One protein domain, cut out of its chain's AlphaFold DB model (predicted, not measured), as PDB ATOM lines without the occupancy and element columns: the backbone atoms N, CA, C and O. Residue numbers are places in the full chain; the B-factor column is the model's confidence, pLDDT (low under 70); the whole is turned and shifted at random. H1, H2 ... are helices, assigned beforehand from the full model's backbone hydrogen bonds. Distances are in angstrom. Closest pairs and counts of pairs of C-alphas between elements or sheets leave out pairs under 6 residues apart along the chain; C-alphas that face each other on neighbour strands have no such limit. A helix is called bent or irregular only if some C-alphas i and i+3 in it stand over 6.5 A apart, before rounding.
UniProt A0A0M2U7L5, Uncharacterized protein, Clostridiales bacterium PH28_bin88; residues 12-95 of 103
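AT A GLANCE: This is residues 12 to 95 of the 103 residues of an uncharacterized protein of Clostridiales bacterium PH28_bin88 (UniProt A0A0M2U7L5). Three long helices form an elongated up-and-down bundle, in which H3 folds back between H1 and H2 and packs on both. H1 and H2 meet near the tight link that joins them and spread apart toward their far ends; H2 is bent but runs nearly straight, its arms H2a and H2b at 18 degrees. The printed part has 84 residues with three named helices, H1, H2 and H3 in that order, and no named strand; the class is all helix. The whole is only just compact, close to loose, with a radius of gyration of the C-alphas of 14.2 A, and the C-alphas span 43 by 25 by 16 A.

IN THESE COORDINATES: H1 runs from Pro 12, with its C-alpha at (161.375, 130.834, 150.257), to Ser 36, 36.5 A from first to last C-alpha, with a kink of 28 degrees near residue 20. H2, residues 40 to 65, was assigned as one helix by its hydrogen bonds but is bent: C-alphas 55 and 58 are 6.6 A apart. Its arm H2a, residues 40 to 55, is 21.9 A long and begins at C-alpha 40, (125.082, 134.673, 151.979); its arm H2b, residues 58 to 65, is 10.0 A long. H3, residues 71 to 93, is 33.2 A long and ends at C-alpha 93, (130.999, 137.937, 137.108).

HOW THE PARTS SIT: H1, H2a and H3 make a bundle, helices side by side, up and down, each running against the one before it. H1 and H2a are a helical hairpin at a shallow tilt of 21 degrees, opposite ways; residues 31 to 35 of H1 touch residues 40 to 43 of H2a, the closest C-alphas being those of Arg 35 and Met 43, 7.1 A apart. H1 and H3 touch, with 23 pairs of C-alphas within 8 A, and run the same way at a shallow tilt of 26 degrees; their closest C-alphas, Gln 27 and Leu 85, are 4.6 A apart. H2a, with residues 50 to 54, touches H3 at residues 76 to 84, opposite ways at a shallow tilt of 17 degrees; Phe 54 and Phe 80 have the closest C-alphas, 6.3 A apart. H2b and H3 form a second helical hairpin, at a shallow tilt of 24 degrees; H3 touches H2b with residues 72 to 76, and the closest C-alphas are those of Pro 59 and Val 73, 6.1 A apart. H1 and H2b are apart. In H2b and H3 every O i to N i+4 pair is within hydrogen-bond range; in H1 it is 19 of 21 and in H2a 11 of 12.

THE WHOLE: The C-alphas farthest apart, Val 37 and Lys 67, are 43.4 A from each other. The printed part has no cut, and both links, H1 to H2 with 3 residues and H2 to H3 with 5, are tight. The mean pLDDT of the printed part is 89.9, and no printed residue is under 70.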
ATOM      1  N   PRO A  12     162.279 131.404 151.258       87.06
ATOM      2  CA  PRO A  12     161.375 130.834 150.257       87.06
ATOM      3  C   PRO A  12     159.908 130.902 150.697       87.06
ATOM      4  O   PRO A  12     159.045 131.199 149.874       87.06
ATOM      5  N   LEU A  13     159.640 130.716 151.991       86.75
ATOM      6  CA  LEU A  13     158.310 130.860 152.586       86.75
ATOM      7  C   LEU A  13     157.755 132.280 152.424       86.75
ATOM      8  O   LEU A  13     156.640 132.442 151.949       86.75
ATOM      9  N   VAL A  14     158.548 133.308 152.735       90.31
ATOM     10  CA  VAL A  14     158.144 134.720 152.609       90.31
ATOM     11  C   VAL A  14     157.908 135.113 151.152       90.31
ATOM     12  O   VAL A  14     156.975 135.851 150.844       90.31
ATOM     13  N   ARG A  15     158.723 134.603 150.219       89.50
ATOM     14  CA  ARG A  15     158.485 134.823 148.785       89.50
ATOM     15  C   ARG A  15     157.148 134.225 148.356       89.50
ATOM     16  O   ARG A  15     156.368 134.900 147.691       89.50
ATOM     17  N   LEU A  16     156.859 132.998 148.781       90.00
ATOM     18  CA  LEU A  16     155.590 132.341 148.483       90.00
ATOM     19  C   LEU A  16     154.397 133.086 149.107       90.00
ATOM     20  O   LEU A  16     153.406 133.332 148.421       90.00
ATOM     21  N   THR A  17     154.502 133.520 150.366       89.12
ATOM     22  CA  THR A  17     153.417 134.250 151.040       89.12
ATOM     23  C   THR A  17     153.190 135.645 150.463       89.12
ATOM     24  O   THR A  17     152.056 136.114 150.432       89.12
ATOM     25  N   SER A  18     154.230 136.301 149.943       91.56
ATOM     26  CA  SER A  18     154.076 137.588 149.252       91.56
ATOM     27  C   SER A  18     153.253 137.484 147.964       91.56
ATOM     28  O   SER A  18     152.564 138.428 147.594       91.56
ATOM     29  N   LEU A  19     153.272 136.325 147.300       88.81
ATOM     30  CA  LEU A  19     152.416 136.046 146.149       88.81
ATOM     31  C   LEU A  19     150.997 135.670 146.600       88.81
ATOM     32  O   LEU A  19     150.017 136.161 146.047       88.81
ATOM     33  N   TRP A  20     150.895 134.857 147.650       90.44
ATOM     34  CA  TRP A  20     149.634 134.452 148.275       90.44
ATOM     35  C   TRP A  20     148.767 135.638 148.725       90.44
ATOM     36  O   TRP A  20     147.579 135.680 148.413       90.44
ATOM     37  N   ILE A  21     149.362 136.635 149.392       93.19
ATOM     38  CA  ILE A  21     148.620 137.753 149.999       93.19
ATOM     39  C   ILE A  21     147.872 138.609 148.969       93.19
ATOM     40  O   ILE A  21     146.816 139.164 149.272       93.19
ATOM     41  N   VAL A  22     148.384 138.699 147.736       92.38
ATOM     42  CA  VAL A  22     147.718 139.425 146.647       92.38
ATOM     43  C   VAL A  22     146.410 138.728 146.280       92.38
ATOM     44  O   VAL A  22     145.365 139.373 146.207       92.38
ATOM     45  N   PHE A  23     146.449 137.406 146.099       92.12
ATOM     46  CA  PHE A  23     145.258 136.620 145.777       92.12
ATOM     47  C   PHE A  23     144.256 136.605 146.929       92.12
ATOM     48  O   PHE A  23     143.063 136.791 146.692       92.12
ATOM     49  N   ASP A  24     144.745 136.447 148.160       92.56
ATOM     50  CA  ASP A  24     143.932 136.470 149.375       92.56
ATOM     51  C   ASP A  24     143.189 137.807 149.525       92.56
ATOM     52  O   ASP A  24     141.970 137.838 149.682       92.56
ATOM     53  N   THR A  25     143.886 138.930 149.325       94.62
ATOM     54  CA  THR A  25     143.272 140.264 149.407       94.62
ATOM     55  C   THR A  25     142.140 140.431 148.389       94.62
ATOM     56  O   THR A  25     141.050 140.881 148.745       94.62
ATOM     57  N   ILE A  26     142.353 140.045 147.125       93.69
ATOM     58  CA  ILE A  26     141.320 140.159 146.080       93.69
ATOM     59  C   ILE A  26     140.123 139.255 146.410       93.69
ATOM     60  O   ILE A  26     138.968 139.675 146.299       93.69
ATOM     61  N   GLN A  27     140.397 138.025 146.844       93.25
ATOM     62  CA  GLN A  27     139.384 137.038 147.210       93.25
ATOM     63  C   GLN A  27     138.507 137.538 148.363       93.25
ATOM     64  O   GLN A  27     137.278 137.451 148.285       93.25
ATOM     65  N   ILE A  28     139.125 138.123 149.389       92.69
ATOM     66  CA  ILE A  28     138.449 138.716 150.541       92.69
ATOM     67  C   ILE A  28     137.574 139.902 150.115       92.69
ATOM     68  O   ILE A  28     136.406 139.962 150.503       92.69
ATOM     69  N   VAL A  29     138.090 140.818 149.289       94.19
ATOM     70  CA  VAL A  29     137.340 142.001 148.827       94.19
ATOM     71  C   VAL A  29     136.094 141.598 148.037       94.19
ATOM     72  O   VAL A  29     134.991 142.030 148.374       94.19
ATOM     73  N   ILE A  30     136.232 140.723 147.033       90.06
ATOM     74  CA  ILE A  30     135.084 140.218 146.256       90.06
ATOM     75  C   ILE A  30     134.109 139.482 147.176       90.06
ATOM     76  O   ILE A  30     132.888 139.612 147.042       90.06
ATOM     77  N   GLY A  31     134.639 138.733 148.143       89.69
ATOM     78  CA  GLY A  31     133.820 138.004 149.090       89.69
ATOM     79  C   GLY A  31     132.963 138.909 149.977       89.69
ATOM     80  O   GLY A  31     131.785 138.620 150.193       89.69
ATOM     81  N   TYR A  32     133.502 140.035 150.444       89.94
ATOM     82  CA  TYR A  32     132.717 141.016 151.193       89.94
ATOM     83  C   TYR A  32     131.623 141.662 150.344       89.94
ATOM     84  O   TYR A  32     130.510 141.829 150.840       89.94
ATOM     85  N   VAL A  33     131.896 141.952 149.069       88.62
ATOM     86  CA  VAL A  33     130.886 142.498 148.148       88.62
ATOM     87  C   VAL A  33     129.745 141.503 147.917       88.62
ATOM     88  O   VAL A  33     128.578 141.872 147.976       88.62
ATOM     89  N   LEU A  34     130.040 140.218 147.705       86.94
ATOM     90  CA  LEU A  34     128.990 139.201 147.538       86.94
ATOM     91  C   LEU A  34     128.122 139.055 148.796       86.94
ATOM     92  O   LEU A  34     126.902 138.927 148.701       86.94
ATOM     93  N   ARG A  35     128.741 139.119 149.980       86.06
ATOM     94  CA  ARG A  35     128.020 139.071 151.259       86.06
ATOM     95  C   ARG A  35     127.161 140.315 151.486       86.06
ATOM     96  O   ARG A  35     126.053 140.171 151.992       86.06
ATOM     97  N   SER A  36     127.633 141.507 151.105       83.19
ATOM     98  CA  SER A  36     126.889 142.758 151.306       83.19
ATOM     99  C   SER A  36     125.652 142.877 150.414       83.19
ATOM    100  O   SER A  36     124.684 143.517 150.807       83.19
ATOM    101  N   VAL A  37     125.644 142.215 149.254       83.56
ATOM    102  CA  VAL A  37     124.483 142.163 148.345       83.56
ATOM    103  C   VAL A  37     123.471 141.069 148.742       83.56
ATOM    104  O   VAL A  37     122.435 140.908 148.104       83.56
ATOM    105  N   GLY A  38     123.734 140.320 149.817       78.44
ATOM    106  CA  GLY A  38     122.816 139.307 150.345       78.44
ATOM    107  C   GLY A  38     123.017 137.895 149.787       78.44
ATOM    108  O   GLY A  38     122.236 137.001 150.106       78.44
ATOM    109  N   ASP A  39     124.078 137.638 149.011       79.62
ATOM    110  CA  ASP A  39     124.438 136.289 148.538       79.62
ATOM    111  C   ASP A  39     125.160 135.487 149.641       79.62
ATOM    112  O   ASP A  39     126.331 135.116 149.529       79.62
ATOM    113  N   THR A  40     124.485 135.267 150.771       81.50
ATOM    114  CA  THR A  40     125.082 134.673 151.979       81.50
ATOM    115  C   THR A  40     125.140 133.150 151.929       81.50
ATOM    116  O   THR A  40     126.138 132.575 152.358       81.50
ATOM    117  N   LEU A  41     124.133 132.484 151.353       82.69
ATOM    118  CA  LEU A  41     124.069 131.017 151.278       82.69
ATOM    119  C   LEU A  41     125.204 130.426 150.434       82.69
ATOM    120  O   LEU A  41     125.868 129.486 150.864       82.69
ATOM    121  N   PHE A  42     125.470 130.998 149.256       86.00
ATOM    122  CA  PHE A  42     126.581 130.559 148.407       86.00
ATOM    123  C   PHE A  42     127.920 130.707 149.134       86.00
ATOM    124  O   PHE A  42     128.742 129.788 149.142       86.00
ATOM    125  N   MET A  43     128.109 131.850 149.793       87.12
ATOM    126  CA  MET A  43     129.329 132.143 150.534       87.12
ATOM    127  C   MET A  43     129.484 131.225 151.745       87.12
ATOM    128  O   MET A  43     130.578 130.727 151.972       87.12
ATOM    129  N   MET A  44     128.413 130.927 152.481       87.56
ATOM    130  CA  MET A  44     128.447 129.968 153.588       87.56
ATOM    131  C   MET A  44     128.868 128.573 153.121       87.56
ATOM    132  O   MET A  44     129.769 127.985 153.714       87.56
ATOM    133  N   VAL A  45     128.276 128.064 152.035       90.94
ATOM    134  CA  VAL A  45     128.615 126.732 151.506       90.94
ATOM    135  C   VAL A  45     130.082 126.670 151.087       90.94
ATOM    136  O   VAL A  45     130.788 125.737 151.461       90.94
ATOM    137  N   ILE A  46     130.580 127.669 150.358       91.38
ATOM    138  CA  ILE A  46     131.970 127.662 149.879       91.38
ATOM    139  C   ILE A  46     132.977 127.823 151.011       91.38
ATOM    140  O   ILE A  46     133.973 127.103 151.036       91.38
ATOM    141  N   TYR A  47     132.709 128.712 151.969       90.06
ATOM    142  CA  TYR A  47     133.575 128.889 153.135       90.06
ATOM    143  C   TYR A  47     133.533 127.700 154.101       90.06
ATOM    144  O   TYR A  47     134.394 127.608 154.966       90.06
ATOM    145  N   LEU A  48     132.578 126.781 153.956       92.62
ATOM    146  CA  LEU A  48     132.568 125.517 154.687       92.62
ATOM    147  C   LEU A  48     133.300 124.416 153.911       92.62
ATOM    148  O   LEU A  48     134.193 123.765 154.446       92.62
ATOM    149  N   VAL A  49     132.959 124.228 152.634       93.94
ATOM    150  CA  VAL A  49     133.481 123.125 151.813       93.94
ATOM    151  C   VAL A  49     134.960 123.310 151.472       93.94
ATOM    152  O   VAL A  49     135.729 122.355 151.573       93.94
ATOM    153  N   MET A  50     135.381 124.518 151.079       92.62
ATOM    154  CA  MET A  50     136.759 124.746 150.626       92.62
ATOM    155  C   MET A  50     137.776 124.574 151.763       92.62
ATOM    156  O   MET A  50     138.704 123.788 151.585       92.62
ATOM    157  N   PRO A  51     137.612 125.194 152.949       91.50
ATOM    158  CA  PRO A  51     138.524 124.954 154.066       91.50
ATOM    159  C   PRO A  51     138.484 123.515 154.568       91.50
ATOM    160  O   PRO A  51     139.513 122.987 154.960       91.50
ATOM    161  N   PHE A  52     137.335 122.837 154.529       92.44
ATOM    162  CA  PHE A  52     137.285 121.422 154.896       92.44
ATOM    163  C   PHE A  52     138.170 120.568 153.973       92.44
ATOM    164  O   PHE A  52     138.957 119.745 154.438       92.44
ATOM    165  N   LEU A  53     138.097 120.801 152.661       92.00
ATOM    166  CA  LEU A  53     138.908 120.080 151.685       92.00
ATOM    167  C   LEU A  53     140.407 120.415 151.816       92.00
ATOM    168  O   LEU A  53     141.229 119.506 151.915       92.00
ATOM    169  N   PHE A  54     140.749 121.704 151.863       92.25
ATOM    170  CA  PHE A  54     142.135 122.189 151.826       92.25
ATOM    171  C   PHE A  54     142.822 122.282 153.199       92.25
ATOM    172  O   PHE A  54     144.034 122.321 153.282       92.25
ATOM    173  N   TYR A  55     142.109 122.301 154.325       90.25
ATOM    174  CA  TYR A  55     142.766 122.322 155.645       90.25
ATOM    175  C   TYR A  55     142.757 120.969 156.352       90.25
ATOM    176  O   TYR A  55     143.516 120.785 157.301       90.25
ATOM    177  N   ILE A  56     141.943 120.010 155.898       91.75
ATOM    178  CA  ILE A  56     141.852 118.685 156.531       91.75
ATOM    179  C   ILE A  56     142.309 117.593 155.566       91.75
ATOM    180  O   ILE A  56     143.267 116.878 155.858       91.75
ATOM    181  N   ILE A  57     141.645 117.459 154.417       93.38
ATOM    182  CA  ILE A  57     141.850 116.308 153.526       93.38
ATOM    183  C   ILE A  57     143.207 116.395 152.818       93.38
ATOM    184  O   ILE A  57     144.002 115.457 152.892       93.38
ATOM    185  N   LEU A  58     143.492 117.509 152.141       92.12
ATOM    186  CA  LEU A  58     144.724 117.656 151.357       92.12
ATOM    187  C   LEU A  58     145.996 117.640 152.222       92.12
ATOM    188  O   LEU A  58     146.903 116.869 151.891       92.12
ATOM    189  N   PRO A  59     146.079 118.370 153.352       92.19
ATOM    190  CA  PRO A  59     147.251 118.317 154.222       92.19
ATOM    191  C   PRO A  59     147.510 116.914 154.774       92.19
ATOM    192  O   PRO A  59     148.662 116.484 154.838       92.19
ATOM    193  N   TYR A  60     146.453 116.165 155.118       91.62
ATOM    194  CA  TYR A  60     146.581 114.773 155.550       91.62
ATOM    195  C   TYR A  60     147.209 113.902 154.455       91.62
ATOM    196  O   TYR A  60     148.149 113.151 154.720       91.62
ATOM    197  N   ILE A  61     146.754 114.039 153.208       93.19
ATOM    198  CA  ILE A  61     147.314 113.295 152.073       93.19
ATOM    199  C   ILE A  61     148.786 113.677 151.847       93.19
ATOM    200  O   ILE A  61     149.632 112.796 151.690       93.19
ATOM    201  N   ILE A  62     149.119 114.967 151.877       93.00
ATOM    202  CA  ILE A  62     150.481 115.466 151.624       93.00
ATOM    203  C   ILE A  62     151.459 114.991 152.708       93.00
ATOM    204  O   ILE A  62     152.545 114.499 152.394       93.00
ATOM    205  N   VAL A  63     151.081 115.118 153.981       92.88
ATOM    206  CA  VAL A  63     151.988 114.871 155.111       92.88
ATOM    207  C   VAL A  63     152.000 113.401 155.525       92.88
ATOM    208  O   VAL A  63     153.071 112.834 155.730       92.88
ATOM    209  N   VAL A  64     150.833 112.765 155.649       91.00
ATOM    210  CA  VAL A  64     150.726 111.407 156.211       91.00
ATOM    211  C   VAL A  64     150.922 110.344 155.136       91.00
ATOM    212  O   VAL A  64     151.681 109.397 155.343       91.00
ATOM    213  N   VAL A  65     150.268 110.499 153.982       91.56
ATOM    214  CA  VAL A  65     150.307 109.491 152.909       91.56
ATOM    215  C   VAL A  65     151.556 109.666 152.048       91.56
ATOM    216  O   VAL A  65     152.318 108.719 151.864       91.56
ATOM    217  N   ALA A  66     151.795 110.881 151.553       90.88
ATOM    218  CA  ALA A  66     152.887 111.162 150.622       90.88
ATOM    219  C   ALA A  66     154.225 111.487 151.311       90.88
ATOM    220  O   ALA A  66     155.258 111.508 150.640       90.88
ATOM    221  N   LYS A  67     154.227 111.723 152.636       91.50
ATOM    222  CA  LYS A  67     155.418 112.081 153.439       91.50
ATOM    223  C   LYS A  67     156.224 113.235 152.833       91.50
ATOM    224  O   LYS A  67     157.452 113.274 152.929       91.50
ATOM    225  N   LEU A  68     155.530 114.163 152.179       89.94
ATOM    226  CA  LEU A  68     156.152 115.304 151.526       89.94
ATOM    227  C   LEU A  68     156.597 116.342 152.565       89.94
ATOM    228  O   LEU A  68     155.987 116.468 153.631       89.94
ATOM    229  N   PRO A  69     157.657 117.117 152.272       87.81
ATOM    230  CA  PRO A  69     158.110 118.167 153.171       87.81
ATOM    231  C   PRO A  69     157.063 119.278 153.307       87.81
ATOM    232  O   PRO A  69     156.297 119.547 152.379       87.81
ATOM    233  N   LEU A  70     157.114 119.992 154.437       85.50
ATOM    234  CA  LEU A  70     156.185 121.071 154.808       85.50
ATOM    235  C   LEU A  70     155.987 122.125 153.708       85.50
ATOM    236  O   LEU A  70     154.916 122.709 153.603       85.50
ATOM    237  N   PHE A  71     156.996 122.350 152.865       86.31
ATOM    238  CA  PHE A  71     156.906 123.253 151.719       86.31
ATOM    239  C   PHE A  71     155.682 122.975 150.827       86.31
ATOM    240  O   PHE A  71     155.032 123.918 150.385       86.31
ATOM    241  N   TRP A  72     155.315 121.708 150.613       88.69
ATOM    242  CA  TRP A  72     154.158 121.348 149.785       88.69
ATOM    243  C   TRP A  72     152.819 121.738 150.406       88.69
ATOM    244  O   TRP A  72     151.905 122.085 149.668       88.69
ATOM    245  N   VAL A  73     152.722 121.760 151.738       90.12
ATOM    246  CA  VAL A  73     151.533 122.267 152.444       90.12
ATOM    247  C   VAL A  73     151.367 123.764 152.177       90.12
ATOM    248  O   VAL A  73     150.276 124.245 151.906       90.12
ATOM    249  N   TRP A  74     152.466 124.521 152.151       89.94
ATOM    250  CA  TRP A  74     152.403 125.945 151.818       89.94
ATOM    251  C   TRP A  74     152.038 126.205 150.357       89.94
ATOM    252  O   TRP A  74     151.302 127.145 150.070       89.94
ATOM    253  N   VAL A  75     152.525 125.380 149.430       90.62
ATOM    254  CA  VAL A  75     152.104 125.451 148.022       90.62
ATOM    255  C   VAL A  75     150.609 125.154 147.897       90.62
ATOM    256  O   VAL A  75     149.899 125.840 147.168       90.62
ATOM    257  N   GLU A  76     150.115 124.175 148.646       92.56
ATOM    258  CA  GLU A  76     148.704 123.810 148.683       92.56
ATOM    259  C   GLU A  76     147.811 124.943 149.226       92.56
ATOM    260  O   GLU A  76     146.771 125.224 148.629       92.56
ATOM    261  N   LEU A  77     148.265 125.709 150.227       90.12
ATOM    262  CA  LEU A  77     147.592 126.944 150.666       90.12
ATOM    263  C   LEU A  77     147.494 128.010 149.560       90.12
ATOM    264  O   LEU A  77     146.496 128.732 149.468       90.12
ATOM    265  N   VAL A  78     148.506 128.112 148.693       91.62
ATOM    266  CA  VAL A  78     148.446 129.007 147.527       91.62
ATOM    267  C   VAL A  78     147.393 128.533 146.537       91.62
ATOM    268  O   VAL A  78     146.563 129.333 146.096       91.62
ATOM    269  N   VAL A  79     147.364 127.230 146.249       92.88
ATOM    270  CA  VAL A  79     146.340 126.626 145.388       92.88
ATOM    271  C   VAL A  79     144.941 126.866 145.959       92.88
ATOM    272  O   VAL A  79     144.062 127.296 145.216       92.88
ATOM    273  N   PHE A  80     144.748 126.699 147.272       93.44
ATOM    274  CA  PHE A  80     143.494 127.021 147.956       93.44
ATOM    275  C   PHE A  80     143.037 128.456 147.669       93.44
ATOM    276  O   PHE A  80     141.911 128.662 147.213       93.44
ATOM    277  N   THR A  81     143.903 129.454 147.881       92.62
ATOM    278  CA  THR A  81     143.518 130.856 147.632       92.62
ATOM    279  C   THR A  81     143.236 131.153 146.171       92.62
ATOM    280  O   THR A  81     142.299 131.894 145.879       92.62
ATOM    281  N   MET A  82     143.975 130.544 145.242       93.31
ATOM    282  CA  MET A  82     143.690 130.669 143.814       93.31
ATOM    283  C   MET A  82     142.328 130.061 143.463       93.31
ATOM    284  O   MET A  82     141.538 130.696 142.764       93.31
ATOM    285  N   CYS A  83     142.010 128.872 143.980       94.12
ATOM    286  CA  CYS A  83     140.705 128.241 143.793       94.12
ATOM    287  C   CYS A  83     139.578 129.101 144.375       94.12
ATOM    288  O   CYS A  83     138.591 129.360 143.686       94.12
ATOM    289  N   MET A  84     139.738 129.597 145.605       93.38
ATOM    290  CA  MET A  84     138.762 130.487 146.234       93.38
ATOM    291  C   MET A  84     138.560 131.757 145.417       93.38
ATOM    292  O   MET A  84     137.416 132.112 145.137       93.38
ATOM    293  N   LEU A  85     139.646 132.399 144.976       93.94
ATOM    294  CA  LEU A  85     139.592 133.585 144.130       93.94
ATOM    295  C   LEU A  85     138.822 133.315 142.834       93.94
ATOM    296  O   LEU A  85     137.942 134.098 142.480       93.94
ATOM    297  N   LEU A  86     139.118 132.214 142.140       94.00
ATOM    298  CA  LEU A  86     138.437 131.842 140.900       94.00
ATOM    299  C   LEU A  86     136.939 131.626 141.128       94.00
ATOM    300  O   LEU A  86     136.128 132.147 140.365       94.00
ATOM    301  N   ILE A  87     136.560 130.916 142.192       92.38
ATOM    302  CA  ILE A  87     135.157 130.625 142.508       92.38
ATOM    303  C   ILE A  87     134.385 131.907 142.834       92.38
ATOM    304  O   ILE A  87     133.308 132.132 142.272       92.38
ATOM    305  N   VAL A  88     134.919 132.772 143.708       90.62
ATOM    306  CA  VAL A  88     134.233 134.027 144.070       90.62
ATOM    307  C   VAL A  88     134.192 135.001 142.896       90.62
ATOM    308  O   VAL A  88     133.167 135.642 142.675       90.62
ATOM    309  N   SER A  89     135.249 135.058 142.083       90.38
ATOM    310  CA  SER A  89     135.294 135.905 140.886       90.38
ATOM    311  C   SER A  89     134.303 135.425 139.829       90.38
ATOM    312  O   SER A  89     133.530 136.222 139.302       90.38
ATOM    313  N   ALA A  90     134.248 134.116 139.561       90.12
ATOM    314  CA  ALA A  90     133.281 133.533 138.635       90.12
ATOM    315  C   ALA A  90     131.838 133.767 139.106       90.12
ATOM    316  O   ALA A  90     130.960 134.082 138.298       90.12
ATOM    317  N   ARG A  91     131.581 133.680 140.417       87.75
ATOM    318  CA  ARG A  91     130.271 134.006 140.992       87.75
ATOM    319  C   ARG A  91     129.911 135.474 140.800       87.75
ATOM    320  O   ARG A  91     128.783 135.775 140.406       87.75
ATOM    321  N   PHE A  92     130.857 136.363 141.082       86.06
ATOM    322  CA  PHE A  92     130.675 137.799 140.950       86.06
ATOM    323  C   PHE A  92     130.386 138.196 139.496       86.06
ATOM    324  O   PHE A  92     129.391 138.873 139.228       86.06
ATOM    325  N   LEU A  93     131.176 137.691 138.544       86.00
ATOM    326  CA  LEU A  93     130.999 137.937 137.108       86.00
ATOM    327  C   LEU A  93     129.718 137.301 136.551       86.00
ATOM    328  O   LEU A  93     129.070 137.874 135.680       86.00
ATOM    329  N   GLY A  94     129.302 136.151 137.089       82.88
ATOM    330  CA  GLY A  94     128.085 135.453 136.674       82.88
ATOM    331  C   GLY A  94     126.779 136.188 136.999       82.88
ATOM    332  O   GLY A  94     125.708 135.718 136.610       82.88
ATOM    333  N   GLY A  95     126.828 137.304 137.738       77.00
ATOM    334  CA  GLY A  95     125.697 138.215 137.936       77.00
ATOM    335  C   GLY A  95     124.479 137.603 138.636       77.00
ATOM    336  O   GLY A  95     123.427 138.235 138.689       77.00
TER     337      GLY A  95